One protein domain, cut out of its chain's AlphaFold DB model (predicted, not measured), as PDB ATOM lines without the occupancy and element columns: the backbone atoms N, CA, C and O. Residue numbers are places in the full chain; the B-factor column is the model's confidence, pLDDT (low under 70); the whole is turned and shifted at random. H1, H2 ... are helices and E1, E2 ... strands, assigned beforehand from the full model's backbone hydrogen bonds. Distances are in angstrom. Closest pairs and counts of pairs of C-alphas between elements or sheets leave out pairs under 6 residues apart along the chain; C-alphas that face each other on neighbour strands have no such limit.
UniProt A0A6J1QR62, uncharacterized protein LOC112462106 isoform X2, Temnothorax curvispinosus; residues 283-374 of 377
ATOM      1  N   PHE A 283      50.897  69.476  98.649       49.12
ATOM      2  CA  PHE A 283      50.485  69.058  97.299       49.12
ATOM      3  C   PHE A 283      49.439  67.939  97.286       49.12
ATOM      4  O   PHE A 283      48.933  67.596  96.219       49.12
ATOM      5  N   ASP A 284      49.103  67.366  98.444       54.78
ATOM      6  CA  ASP A 284      48.029  66.381  98.558       54.78
ATOM      7  C   ASP A 284      46.653  67.075  98.499       54.78
ATOM      8  O   ASP A 284      45.869  67.044  99.447       54.78
ATOM      9  N   ASP A 285      46.357  67.721  97.369       51.00
ATOM     10  CA  ASP A 285      45.059  68.333  97.121       51.00
ATOM     11  C   ASP A 285      43.980  67.241  97.071       51.00
ATOM     12  O   ASP A 285      44.056  66.256  96.325       51.00
ATOM     13  N   SER A 286      42.951  67.418  97.899       52.28
ATOM     14  CA  SER A 286      41.842  66.489  98.119       52.28
ATOM     15  C   SER A 286      40.826  66.508  96.967       52.28
ATOM     16  O   SER A 286      39.630  66.724  97.176       52.28
ATOM     17  N   ILE A 287      41.281  66.311  95.730       53.78
ATOM     18  CA  ILE A 287      40.396  66.179  94.568       53.78
ATOM     19  C   ILE A 287      39.903  64.728  94.484       53.78
ATOM     20  O   ILE A 287      40.682  63.784  94.618       53.78
ATOM     21  N   LYS A 288      38.582  64.571  94.301       56.03
ATOM     22  CA  LYS A 288      37.823  63.309  94.363       56.03
ATOM     23  C   LYS A 288      38.581  62.120  93.766       56.03
ATOM     24  O   LYS A 288      38.769  62.008  92.557       56.03
ATOM     25  N   GLN A 289      38.947  61.220  94.669       54.75
ATOM     26  CA  GLN A 289      39.613  59.954  94.408       54.75
ATOM     27  C   GLN A 289      38.636  58.994  93.725       54.75
ATOM     28  O   GLN A 289      37.563  58.712  94.259       54.75
ATOM     29  N   LEU A 290      38.999  58.486  92.551       58.66
ATOM     30  CA  LEU A 290      38.261  57.425  91.873       58.66
ATOM     31  C   LEU A 290      39.171  56.205  91.731       58.66
ATOM     32  O   LEU A 290      40.348  56.327  91.383       58.66
ATOM     33  N   SER A 291      38.615  55.032  92.025       59.03
ATOM     34  CA  SER A 291      39.255  53.748  91.761       59.03
ATOM     35  C   SER A 291      39.434  53.530  90.251       59.03
ATOM     36  O   SER A 291      38.736  54.120  89.421       59.03
ATOM     37  N   VAL A 292      40.407  52.690  89.890       62.84
ATOM     38  CA  VAL A 292      40.689  52.316  88.495       62.84
ATOM     39  C   VAL A 292      39.418  51.780  87.832       62.84
ATOM     40  O   VAL A 292      38.774  50.865  88.350       62.84
ATOM     41  N   GLN A 293      39.055  52.343  86.680       69.06
ATOM     42  CA  GLN A 293      37.908  51.894  85.899       69.06
ATOM     43  C   GLN A 293      38.345  50.753  84.980       69.06
ATOM     44  O   GLN A 293      39.318  50.863  84.235       69.06
ATOM     45  N   ARG A 294      37.613  49.635  85.017       68.94
ATOM     46  CA  ARG A 294      37.879  48.483  84.146       68.94
ATOM     47  C   ARG A 294      37.704  48.887  82.677       68.94
ATOM     48  O   ARG A 294      36.659  49.408  82.311       68.94
ATOM     49  N   GLY A 295      38.705  48.595  81.843       73.81
ATOM     50  CA  GLY A 295      38.658  48.833  80.393       73.81
ATOM     51  C   GLY A 295      39.174  50.200  79.928       73.81
ATOM     52  O   GLY A 295      39.175  50.452  78.728       73.81
ATOM     53  N   VAL A 296      39.646  51.058  80.838       81.31
ATOM     54  CA  VAL A 296      40.253  52.356  80.503       81.31
ATOM     55  C   VAL A 296      41.786  52.245  80.564       81.31
ATOM     56  O   VAL A 296      42.295  51.639  81.508       81.31
ATOM     57  N   PRO A 297      42.551  52.806  79.602       85.88
ATOM     58  CA  PRO A 297      44.014  52.819  79.663       85.88
ATOM     59  C   PRO A 297      44.534  53.505  80.932       85.88
ATOM     60  O   PRO A 297      44.115  54.622  81.243       85.88
ATOM     61  N   VAL A 298      45.471  52.853  81.629       87.88
ATOM     62  CA  VAL A 298      46.065  53.335  82.886       87.88
ATOM     63  C   VAL A 298      47.543  53.665  82.681       87.88
ATOM     64  O   VAL A 298      48.318  52.821  82.232       87.88
ATOM     65  N   TYR A 299      47.936  54.882  83.053       89.81
ATOM     66  CA  TYR A 299      49.301  55.390  82.996       89.81
ATOM     67  C   TYR A 299      49.859  55.562  84.409       89.81
ATOM     68  O   TYR A 299      49.368  56.365  85.203       89.81
ATOM     69  N   ASN A 300      50.891  54.777  84.702       93.50
ATOM     70  CA  ASN A 300      51.564  54.700  85.995       93.50
ATOM     71  C   ASN A 300      52.723  55.702  86.110       93.50
ATOM     72  O   ASN A 300      53.057  56.401  85.156       93.50
ATOM     73  N   LEU A 301      53.358  55.754  87.282       93.94
ATOM     74  CA  LEU A 301      54.586  56.519  87.509       93.94
ATOM     75  C   LEU A 301      55.803  55.695  87.066       93.94
ATOM     76  O   LEU A 301      55.729  54.471  87.042       93.94
ATOM     77  N   PHE A 302      56.927  56.327  86.725       94.19
ATOM     78  CA  PHE A 302      58.146  55.617  86.317       94.19
ATOM     79  C   PHE A 302      59.321  55.980  87.227       94.19
ATOM     80  O   PHE A 302      59.783  57.118  87.223       94.19
ATOM     81  N   TYR A 303      59.804  55.008  88.001       93.56
ATOM     82  CA  TYR A 303      61.000  55.114  88.842       93.56
ATOM     83  C   TYR A 303      61.602  53.719  89.079       93.56
ATOM     84  O   TYR A 303      60.967  52.703  88.806       93.56
ATOM     85  N   ASP A 304      62.864  53.655  89.509       91.88
ATOM     86  CA  ASP A 304      63.667  52.425  89.631       91.88
ATOM     87  C   ASP A 304      63.726  51.590  88.327       91.88
ATOM     88  O   ASP A 304      63.939  50.380  88.341       91.88
ATOM     89  N   GLY A 305      63.548  52.242  87.171       91.94
ATOM     90  CA  GLY A 305      63.602  51.605  85.852       91.94
ATOM     91  C   GLY A 305      62.343  50.830  85.440       91.94
ATOM     92  O   GLY A 305      62.372  50.173  84.400       91.94
ATOM     93  N   ILE A 306      61.250  50.911  86.206       94.81
ATOM     94  CA  ILE A 306      59.981  50.225  85.914       94.81
ATOM     95  C   ILE A 306      58.765  51.131  86.157       94.81
ATOM     96  O   ILE A 306      58.837  52.136  86.862       94.81
ATOM     97  N   TRP A 307      57.625  50.774  85.558       94.88
ATOM     98  CA  TRP A 307      56.347  51.435  85.829       94.88
ATOM     99  C   TRP A 307      55.782  50.975  87.176       94.88
ATOM    100  O   TRP A 307      55.726  49.780  87.453       94.88
ATOM    101  N   GLN A 308      55.338  51.924  87.991       93.94
ATOM    102  CA  GLN A 308      54.946  51.744  89.383       93.94
ATOM    103  C   GLN A 308      53.567  52.370  89.632       93.94
ATOM    104  O   GLN A 308      53.327  53.503  89.199       93.94
ATOM    105  N   PRO A 309      52.656  51.684  90.342       92.31
ATOM    106  CA  PRO A 309      51.403  52.297  90.757       92.31
ATOM    107  C   PRO A 309      51.667  53.440  91.759       92.31
ATOM    108  O   PRO A 309      52.659  53.391  92.496       92.31
ATOM    109  N   PRO A 310      50.785  54.454  91.820       90.81
ATOM    110  CA  PRO A 310      50.882  55.512  92.817       90.81
ATOM    111  C   PRO A 310      50.702  54.934  94.225       90.81
ATOM    112  O   PRO A 310      49.900  54.022  94.431       90.81
ATOM    113  N   VAL A 311      51.402  55.494  95.212       88.69
ATOM    114  CA  VAL A 311      51.415  55.031  96.610       88.69
ATOM    115  C   VAL A 311      50.010  54.970  97.207       88.69
ATOM    116  O   VAL A 311      49.687  54.004  97.893       88.69
ATOM    117  N   LYS A 312      49.161  55.964  96.926       86.44
ATOM    118  CA  LYS A 312      47.765  55.978  97.398       86.44
ATOM    119  C   LYS A 312      46.806  55.177  96.509       86.44
ATOM    120  O   LYS A 312      45.624  55.095  96.821       86.44
ATOM    121  N   GLY A 313      47.277  54.608  95.396       87.12
ATOM    122  CA  GLY A 313      46.449  53.849  94.453       87.12
ATOM    123  C   GLY A 313      45.424  54.692  93.681       87.12
ATOM    124  O   GLY A 313      44.491  54.144  93.099       87.12
ATOM    125  N   THR A 314      45.573  56.017  93.685       84.50
ATOM    126  CA  THR A 314      44.609  56.971  93.119       84.50
ATOM    127  C   THR A 314      45.005  57.445  91.725       84.50
ATOM    128  O   THR A 314      46.186  57.668  91.463       84.50
ATOM    129  N   TYR A 315      44.018  57.671  90.854       87.88
ATOM    130  CA  TYR A 315      44.227  58.121  89.475       87.88
ATOM    131  C   TYR A 315      43.263  59.251  89.098       87.88
ATOM    132  O   TYR A 315      42.121  59.288  89.560       87.88
ATOM    133  N   TYR A 316      43.707  60.137  88.210       85.06
ATOM    134  CA  TYR A 316      42.874  61.145  87.561       85.06
ATOM    135  C   TYR A 316      42.343  60.627  86.234       85.06
ATOM    136  O   TYR A 316      43.083  60.037  85.450       85.06
ATOM    137  N   THR A 317      41.067  60.889  85.956       84.50
ATOM    138  CA  THR A 317      40.495  60.616  84.636       84.50
ATOM    139  C   THR A 317      40.762  61.808  83.726       84.50
ATOM    140  O   THR A 317      40.266  62.905  83.969       84.50
ATOM    141  N   VAL A 318      41.541  61.584  82.675       82.25
ATOM    142  CA  VAL A 318      41.905  62.583  81.673       82.25
ATOM    143  C   VAL A 318      41.174  62.250  80.382       82.25
ATOM    144  O   VAL A 318      41.352  61.171  79.812       82.25
ATOM    145  N   LYS A 319      40.353  63.190  79.911       84.50
ATOM    146  CA  LYS A 319      39.740  63.133  78.584       84.50
ATOM    147  C   LYS A 319      40.602  63.944  77.623       84.50
ATOM    148  O   LYS A 319      40.767  65.144  77.817       84.50
ATOM    149  N   ASN A 320      41.150  63.292  76.608       76.50
ATOM    150  CA  ASN A 320      41.938  63.931  75.558       76.50
ATOM    151  C   ASN A 320      41.377  63.569  74.173       76.50
ATOM    152  O   ASN A 320      40.354  62.891  74.057       76.50
ATOM    153  N   ILE A 321      42.050  64.030  73.116       75.88
ATOM    154  CA  ILE A 321      41.669  63.760  71.720       75.88
ATOM    155  C   ILE A 321      41.671  62.261  71.362       75.88
ATOM    156  O   ILE A 321      41.030  61.866  70.396       75.88
ATOM    157  N   HIS A 322      42.345  61.422  72.155       71.50
ATOM    158  CA  HIS A 322      42.460  59.975  71.962       71.50
ATOM    159  C   HIS A 322      41.520  59.170  72.877       71.50
ATOM    160  O   HIS A 322      41.622  57.947  72.947       71.50
ATOM    161  N   GLY A 323      40.598  59.839  73.577       81.50
ATOM    162  CA  GLY A 323      39.594  59.210  74.430       81.50
ATOM    163  C   GLY A 323      39.793  59.481  75.919       81.50
ATOM    164  O   GLY A 323      40.322  60.513  76.336       81.50
ATOM    165  N   VAL A 324      39.286  58.565  76.741       85.19
ATOM    166  CA  VAL A 324      39.378  58.639  78.202       85.19
ATOM    167  C   VAL A 324      40.547  57.775  78.662       85.19
ATOM    168  O   VAL A 324      40.685  56.638  78.223       85.19
ATOM    169  N   SER A 325      41.387  58.310  79.542       88.44
ATOM    170  CA  SER A 325      42.519  57.602  80.148       88.44
ATOM    171  C   SER A 325      42.631  57.915  81.637       88.44
ATOM    172  O   SER A 325      42.099  58.920  82.104       88.44
ATOM    173  N   GLN A 326      43.322  57.061  82.389       87.44
ATOM    174  CA  GLN A 326      43.574  57.242  83.816       87.44
ATOM    175  C   GLN A 326      45.064  57.455  84.069       87.44
ATOM    176  O   GLN A 326      45.880  56.636  83.664       87.44
ATOM    177  N   TRP A 327      45.425  58.554  84.723       89.62
ATOM    178  CA  TRP A 327      46.813  58.942  84.985       89.62
ATOM    179  C   TRP A 327      47.064  58.918  86.486       89.62
ATOM    180  O   TRP A 327      46.240  59.413  87.254       89.62
ATOM    181  N   ALA A 328      48.169  58.311  86.911       89.75
ATOM    182  CA  ALA A 328      48.501  58.175  88.321       89.75
ATOM    183  C   ALA A 328      48.540  59.543  89.016       89.75
ATOM    184  O   ALA A 328      49.201  60.472  88.552       89.75
ATOM    185  N   ASN A 329      47.839  59.655  90.144       87.31
ATOM    186  CA  ASN A 329      47.926  60.821  91.010       87.31
ATOM    187  C   ASN A 329      49.162  60.669  91.908       87.31
ATOM    188  O   ASN A 329      49.132  59.902  92.874       87.31
ATOM    189  N   ALA A 330      50.251  61.352  91.547       86.38
ATOM    190  CA  ALA A 330      51.491  61.338  92.310       86.38
ATOM    191  C   ALA A 330      51.355  62.168  93.590       86.38
ATOM    192  O   ALA A 330      51.021  63.348  93.550       86.38
ATOM    193  N   THR A 331      51.679  61.549  94.718       84.25
ATOM    194  CA  THR A 331      51.683  62.187  96.038       84.25
ATOM    195  C   THR A 331      53.100  62.501  96.494       84.25
ATOM    196  O   THR A 331      54.080  62.055  95.891       84.25
ATOM    197  N   SER A 332      53.236  63.209  97.615       81.19
ATOM    198  CA  SER A 332      54.541  63.417  98.263       81.19
ATOM    199  C   SER A 332      55.308  62.100  98.497       81.19
ATOM    200  O   SER A 332      56.523  62.037  98.296       81.19
ATOM    201  N   GLY A 333      54.603  61.012  98.834       84.19
ATOM    202  CA  GLY A 333      55.198  59.681  98.987       84.19
ATOM    203  C   GLY A 333      55.787  59.120  97.689       84.19
ATOM    204  O   GLY A 333      56.854  58.505  97.710       84.19
ATOM    205  N   ASP A 334      55.130  59.361  96.553       87.69
ATOM    206  CA  ASP A 334      55.625  58.964  95.231       87.69
ATOM    207  C   ASP A 334      56.848  59.781  94.814       87.69
ATOM    208  O   ASP A 334      57.830  59.228  94.317       87.69
ATOM    209  N   VAL A 335      56.817  61.093  95.073       86.62
ATOM    210  CA  VAL A 335      57.943  61.996  94.810       86.62
ATOM    211  C   VAL A 335      59.178  61.553  95.595       86.62
ATOM    212  O   VAL A 335      60.247  61.412  95.007       86.62
ATOM    213  N   ASN A 336      59.034  61.225  96.883       84.75
ATOM    214  CA  ASN A 336      60.143  60.719  97.700       84.75
ATOM    215  C   ASN A 336      60.725  59.402  97.159       84.75
ATOM    216  O   ASN A 336      61.945  59.228  97.130       84.75
ATOM    217  N   LYS A 337      59.884  58.475  96.678       89.31
ATOM    218  CA  LYS A 337      60.367  57.251  96.014       89.31
ATOM    219  C   LYS A 337      61.130  57.564  94.725       89.31
ATOM    220  O   LYS A 337      62.181  56.972  94.488       89.31
ATOM    221  N   CYS A 338      60.641  58.513  93.930       89.56
ATOM    222  CA  CYS A 338      61.311  58.969  92.717       89.56
ATOM    223  C   CYS A 338      62.675  59.612  93.022       89.56
ATOM    224  O   CYS A 338      63.659  59.275  92.367       89.56
ATOM    225  N   ILE A 339      62.766  60.450  94.062       85.50
ATOM    226  CA  ILE A 339      64.028  61.046  94.534       85.50
ATOM    227  C   ILE A 339      65.019  59.947  94.931       85.50
ATOM    228  O   ILE A 339      66.132  59.919  94.415       85.50
ATOM    229  N   ASN A 340      64.603  58.981  95.753       87.50
ATOM    230  CA  ASN A 340      65.466  57.868  96.166       87.50
ATOM    231  C   ASN A 340      65.947  57.021  94.973       87.50
ATOM    232  O   ASN A 340      67.106  56.605  94.916       87.50
ATOM    233  N   SER A 341      65.062  56.760  94.007       92.75
ATOM    234  CA  SER A 341      65.412  56.109  92.738       92.75
ATOM    235  C   SER A 341      66.455  56.925  91.970       92.75
ATOM    236  O   SER A 341      67.459  56.382  91.505       92.75
ATOM    237  N   ALA A 342      66.241  58.238  91.849       89.12
ATOM    238  CA  ALA A 342      67.155  59.139  91.164       89.12
ATOM    239  C   ALA A 342      68.529  59.163  91.843       89.12
ATOM    240  O   ALA A 342      69.531  59.020  91.154       89.12
ATOM    241  N   GLU A 343      68.609  59.240  93.174       85.62
ATOM    242  CA  GLU A 343      69.876  59.189  93.917       85.62
ATOM    243  C   GLU A 343      70.672  57.905  93.643       85.62
ATOM    244  O   GLU A 343      71.887  57.951  93.419       85.62
ATOM    245  N   LYS A 344      69.999  56.745  93.613       91.12
ATOM    246  CA  LYS A 344      70.626  55.468  93.231       91.12
ATOM    247  C   LYS A 344      71.103  55.503  91.779       91.12
ATOM    248  O   LYS A 344      72.241  55.128  91.495       91.12
ATOM    249  N   GLY A 345      70.253  55.985  90.873       91.00
ATOM    250  CA  GLY A 345      70.566  56.132  89.455       91.00
ATOM    251  C   GLY A 345      71.753  57.065  89.212       91.00
ATOM    252  O   GLY A 345      72.636  56.733  88.424       91.00
ATOM    253  N   PHE A 346      71.836  58.182  89.938       87.31
ATOM    254  CA  PHE A 346      72.906  59.168  89.818       87.31
ATOM    255  C   PHE A 346      74.269  58.600  90.198       87.31
ATOM    256  O   PHE A 346      75.232  58.906  89.507       87.31
ATOM    257  N   LYS A 347      74.369  57.727  91.210       86.31
ATOM    258  CA  LYS A 347      75.633  57.041  91.555       86.31
ATOM    259  C   LYS A 347      76.171  56.202  90.388       86.31
ATOM    260  O   LYS A 347      77.371  56.177  90.116       86.31
ATOM    261  N   ILE A 348      75.274  55.533  89.665       90.38
ATOM    262  CA  ILE A 348      75.628  54.728  88.489       90.38
ATOM    263  C   ILE A 348      75.899  55.633  87.279       90.38
ATOM    264  O   ILE A 348      76.816  55.386  86.505       90.38
ATOM    265  N   TRP A 349      75.104  56.684  87.089       90.88
ATOM    266  CA  TRP A 349      75.223  57.597  85.953       90.88
ATOM    267  C   TRP A 349      76.485  58.466  86.013       90.88
ATOM    268  O   TRP A 349      77.152  58.664  84.993       90.88
ATOM    269  N   SER A 350      76.841  58.966  87.198       85.88
ATOM    270  CA  SER A 350      77.999  59.841  87.405       85.88
ATOM    271  C   SER A 350      79.326  59.115  87.185       85.88
ATOM    272  O   SER A 350      80.262  59.718  86.666       85.88
ATOM    273  N   SER A 351      79.383  57.813  87.482       88.56
ATOM    274  CA  SER A 351      80.563  56.968  87.252       88.56
ATOM    275  C   SER A 351      80.767  56.556  85.787       88.56
ATOM    276  O   SER A 351      81.841  56.074  85.429       88.56
ATOM    277  N   LYS A 352      79.775  56.755  84.907       91.12
ATOM    278  CA  LYS A 352      79.927  56.485  83.467       91.12
ATOM    279  C   LYS A 352      80.817  57.532  82.799       91.12
ATOM    280  O   LYS A 352      80.779  58.712  83.137       91.12
ATOM    281  N   SER A 353      81.563  57.118  81.777       93.19
ATOM    282  CA  SER A 353      82.309  58.053  80.932       93.19
ATOM    283  C   SER A 353      81.368  58.946  80.116       93.19
ATOM    284  O   SER A 353      80.221  58.580  79.833       93.19
ATOM    285  N   VAL A 354      81.868  60.108  79.682       91.62
ATOM    286  CA  VAL A 354      81.136  61.020  78.785       91.62
ATOM    287  C   VAL A 354      80.676  60.287  77.521       91.62
ATOM    288  O   VAL A 354      79.503  60.367  77.170       91.62
ATOM    289  N   ALA A 355      81.555  59.492  76.902       95.38
ATOM    290  CA  ALA A 355      81.233  58.710  75.707       95.38
ATOM    291  C   ALA A 355      80.081  57.715  75.942       95.38
ATOM    292  O   ALA A 355      79.164  57.623  75.127       95.38
ATOM    293  N   CYS A 356      80.080  57.014  77.081       95.50
ATOM    294  CA  CYS A 356      78.997  56.096  77.435       95.50
ATOM    295  C   CYS A 356      77.665  56.843  77.614       95.50
ATOM    296  O   CYS A 356      76.639  56.416  77.084       95.50
ATOM    297  N   ARG A 357      77.677  57.989  78.310       95.88
ATOM    298  CA  ARG A 357      76.479  58.828  78.475       95.88
ATOM    299  C   ARG A 357      75.947  59.339  77.135       95.88
ATOM    300  O   ARG A 357      74.741  59.274  76.911       95.88
ATOM    301  N   MET A 358      76.832  59.771  76.232       95.44
ATOM    302  CA  MET A 358      76.459  60.192  74.877       95.44
ATOM    303  C   MET A 358      75.761  59.067  74.112       95.44
ATOM    304  O   MET A 358      74.677  59.284  73.586       95.44
ATOM    305  N   GLN A 359      76.316  57.852  74.114       96.88
ATOM    306  CA  GLN A 359      75.704  56.705  73.432       96.88
ATOM    307  C   GLN A 359      74.303  56.376  73.966       96.88
ATOM    308  O   GLN A 359      73.390  56.116  73.181       96.88
ATOM    309  N   ILE A 360      74.115  56.406  75.292       94.88
ATOM    310  CA  ILE A 360      72.806  56.163  75.915       94.88
ATOM    311  C   ILE A 360      71.790  57.218  75.461       94.88
ATOM    312  O   ILE A 360      70.690  56.861  75.037       94.88
ATOM    313  N   LEU A 361      72.162  58.501  75.497       95.38
ATOM    314  CA  LEU A 361      71.292  59.602  75.071       95.38
ATOM    315  C   LEU A 361      70.985  59.545  73.568       95.38
ATOM    316  O   LEU A 361      69.834  59.725  73.175       95.38
ATOM    317  N   SER A 362      71.970  59.215  72.728       94.31
ATOM    318  CA  SER A 362      71.762  59.019  71.289       94.31
ATOM    319  C   SER A 362      70.788  57.876  71.004       94.31
ATOM    320  O   SER A 362      69.891  58.037  70.181       94.31
ATOM    321  N   LYS A 363      70.906  56.745  71.716       95.50
ATOM    322  CA  LYS A 363      69.970  55.615  71.590       95.50
ATOM    323  C   LYS A 363      68.560  55.980  72.057       95.50
ATOM    324  O   LYS A 363      67.573  55.542  71.463       95.50
ATOM    325  N   PHE A 364      68.448  56.771  73.120       92.25
ATOM    326  CA  PHE A 364      67.161  57.275  73.588       92.25
ATOM    327  C   PHE A 364      66.500  58.165  72.525       92.25
ATOM    328  O   PHE A 364      65.368  57.897  72.119       92.25
ATOM    329  N   ALA A 365      67.239  59.137  71.983       92.38
ATOM    330  CA  ALA A 365      66.763  60.020  70.921       92.38
ATOM    331  C   ALA A 365      66.372  59.252  69.645       92.38
ATOM    332  O   ALA A 365      65.315  59.514  69.068       92.38
ATOM    333  N   SER A 366      67.170  58.263  69.225       92.69
ATOM    334  CA  SER A 366      66.847  57.441  68.052       92.69
ATOM    335  C   SER A 366      65.567  56.628  68.263       92.69
ATOM    336  O   SER A 366      64.737  56.549  67.364       92.69
ATOM    337  N   THR A 367      65.369  56.076  69.464       92.56
ATOM    338  CA  THR A 367      64.159  55.315  69.811       92.56
ATOM    339  C   THR A 367      62.911  56.199  69.768       92.56
ATOM    340  O   THR A 367      61.881  55.773  69.244       92.56
ATOM    341  N   LEU A 368      63.000  57.436  70.270       88.06
ATOM    342  CA  LEU A 368      61.909  58.411  70.179       88.06
ATOM    343  C   LEU A 368      61.601  58.778  68.723       88.06
ATOM    344  O   LEU A 368      60.438  58.765  68.324       88.06
ATOM    345  N   LYS A 369      62.632  59.020  67.903       87.12
ATOM    346  CA  LYS A 369      62.465  59.342  66.479       87.12
ATOM    347  C   LYS A 369      61.776  58.214  65.708       87.12
ATOM    348  O   LYS A 369      60.870  58.481  64.927       87.12
ATOM    349  N   CYS A 370      62.147  56.959  65.962       79.69
ATOM    350  CA  CYS A 370      61.496  55.804  65.341       79.69
ATOM    351  C   CYS A 370      60.023  55.647  65.756       79.69
ATOM    352  O   CYS A 370      59.241  55.099  64.987       79.69
ATOM    353  N   ARG A 371      59.627  56.124  66.946       69.44
ATOM    354  CA  ARG A 371      58.228  56.085  67.408       69.44
ATOM    355  C   ARG A 371      57.377  57.251  66.896       69.44
ATOM    356  O   ARG A 371      56.178  57.065  66.734       69.44
ATOM    357  N   ASN A 372      57.973  58.407  66.592       53.81
ATOM    358  CA  ASN A 372      57.261  59.535  65.971       53.81
ATOM    359  C   ASN A 372      56.830  59.272  64.519       53.81
ATOM    360  O   ASN A 372      55.924  59.941  64.042       53.81
ATOM    361  N   LEU A 373      57.385  58.257  63.846       44.75
ATOM    362  CA  LEU A 373      56.898  57.815  62.531       44.75
ATOM    363  C   LEU A 373      55.483  57.198  62.551       44.75
ATOM    364  O   LEU A 373      54.955  56.881  61.492       44.75
ATOM    365  N   TYR A 374      54.860  57.040  63.724       43.19
ATOM    366  CA  TYR A 374      53.469  56.587  63.866       43.19
ATOM    367  C   TYR A 374      52.494  57.704  64.288       43.19
ATOM    368  O   TYR A 374      51.339  57.407  64.577       43.19
TER     369      TYR A 374
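Overview. This is residues 283 to 374 of the 377 residues of the protein "uncharacterized protein LOC112462106 isoform X2" of Temnothorax curvispinosus (UniProt A0A6J1QR62). Two separate strand hairpins, E1 E2 and the longer E3 E4, make a loose body with H1 leading out of it past E1, and H2 turns back from the far end of H1 as a free arm, so that the two helices form a wide V. Residues 350 to 356 and 358 to 374, which include most of H2, stick out with no other part beside them. The printed part has 92 residues, with four named strands followed by two named helices, E1 E2 E3 E4 H1 H2; both two-stranded sheets, E1 - E2 and E3 - E4, are antiparallel, and the class is mixed, helices and strands. The whole is loose, with a radius of gyration of the C-alphas of 16.9 A, and spans 47 by 35 by 20 A.

Arrangement. E3, residues 315 to 320, and E4, residues 323 to 328, form a hairpin, antiparallel at 150 degrees between their directions. N 316 and O 327 are 2.8 A apart and N 325 and O 318 are 2.9 A apart, both within hydrogen-bond range. On E4, residues 326 to 327 also pair with residues 298 to 299, parallel. E1, residues 301 to 303, and E2, residues 306 to 308, form the other hairpin, antiparallel at 135 degrees, with N 308 and O 301 within hydrogen-bond range at 2.7 A. The closest C-alphas of E1 and E4 are those of Leu 301 and Ala 328, 6.4 A apart. E2 and E3 are apart. H1, residues 332 to 350, has five pairs of C-alphas within 8 A of E1, the closest being those of Tyr 303 and Cys 338, 5.5 A apart. H2, residues 354 to 372, is close to H1 but not clearly touching: their closest C-alphas, of Trp 349 and Arg 357, are 7.7 A apart, and the helices run opposite ways at a steep tilt of 53 degrees. H2 is apart from E1, E2, E3 and E4. In H2 every O i to N i+4 pair is within hydrogen-bond range; in H1, 14 of 15 are.

Along the chain. E1 measures 6.7 A from first to last C-alpha and begins at C-alpha 301 (54.586, 56.519, 87.509); E2 measures 6.3 A. E3 measures 15.3 A and E4 16.5 A. H1 measures 26.1 A and begins at C-alpha 332 (54.541, 63.417, 98.263). H2 measures 27.1 A and ends at C-alpha 372 (57.261, 59.535, 65.971).

Size, cuts and confidence. The two C-alphas farthest apart are those of Lys 288 and Ala 355, at 47.5 A. The printed part has no cut and no long link. Residues 283 to 294 and 371 to 374 are under pLDDT 70.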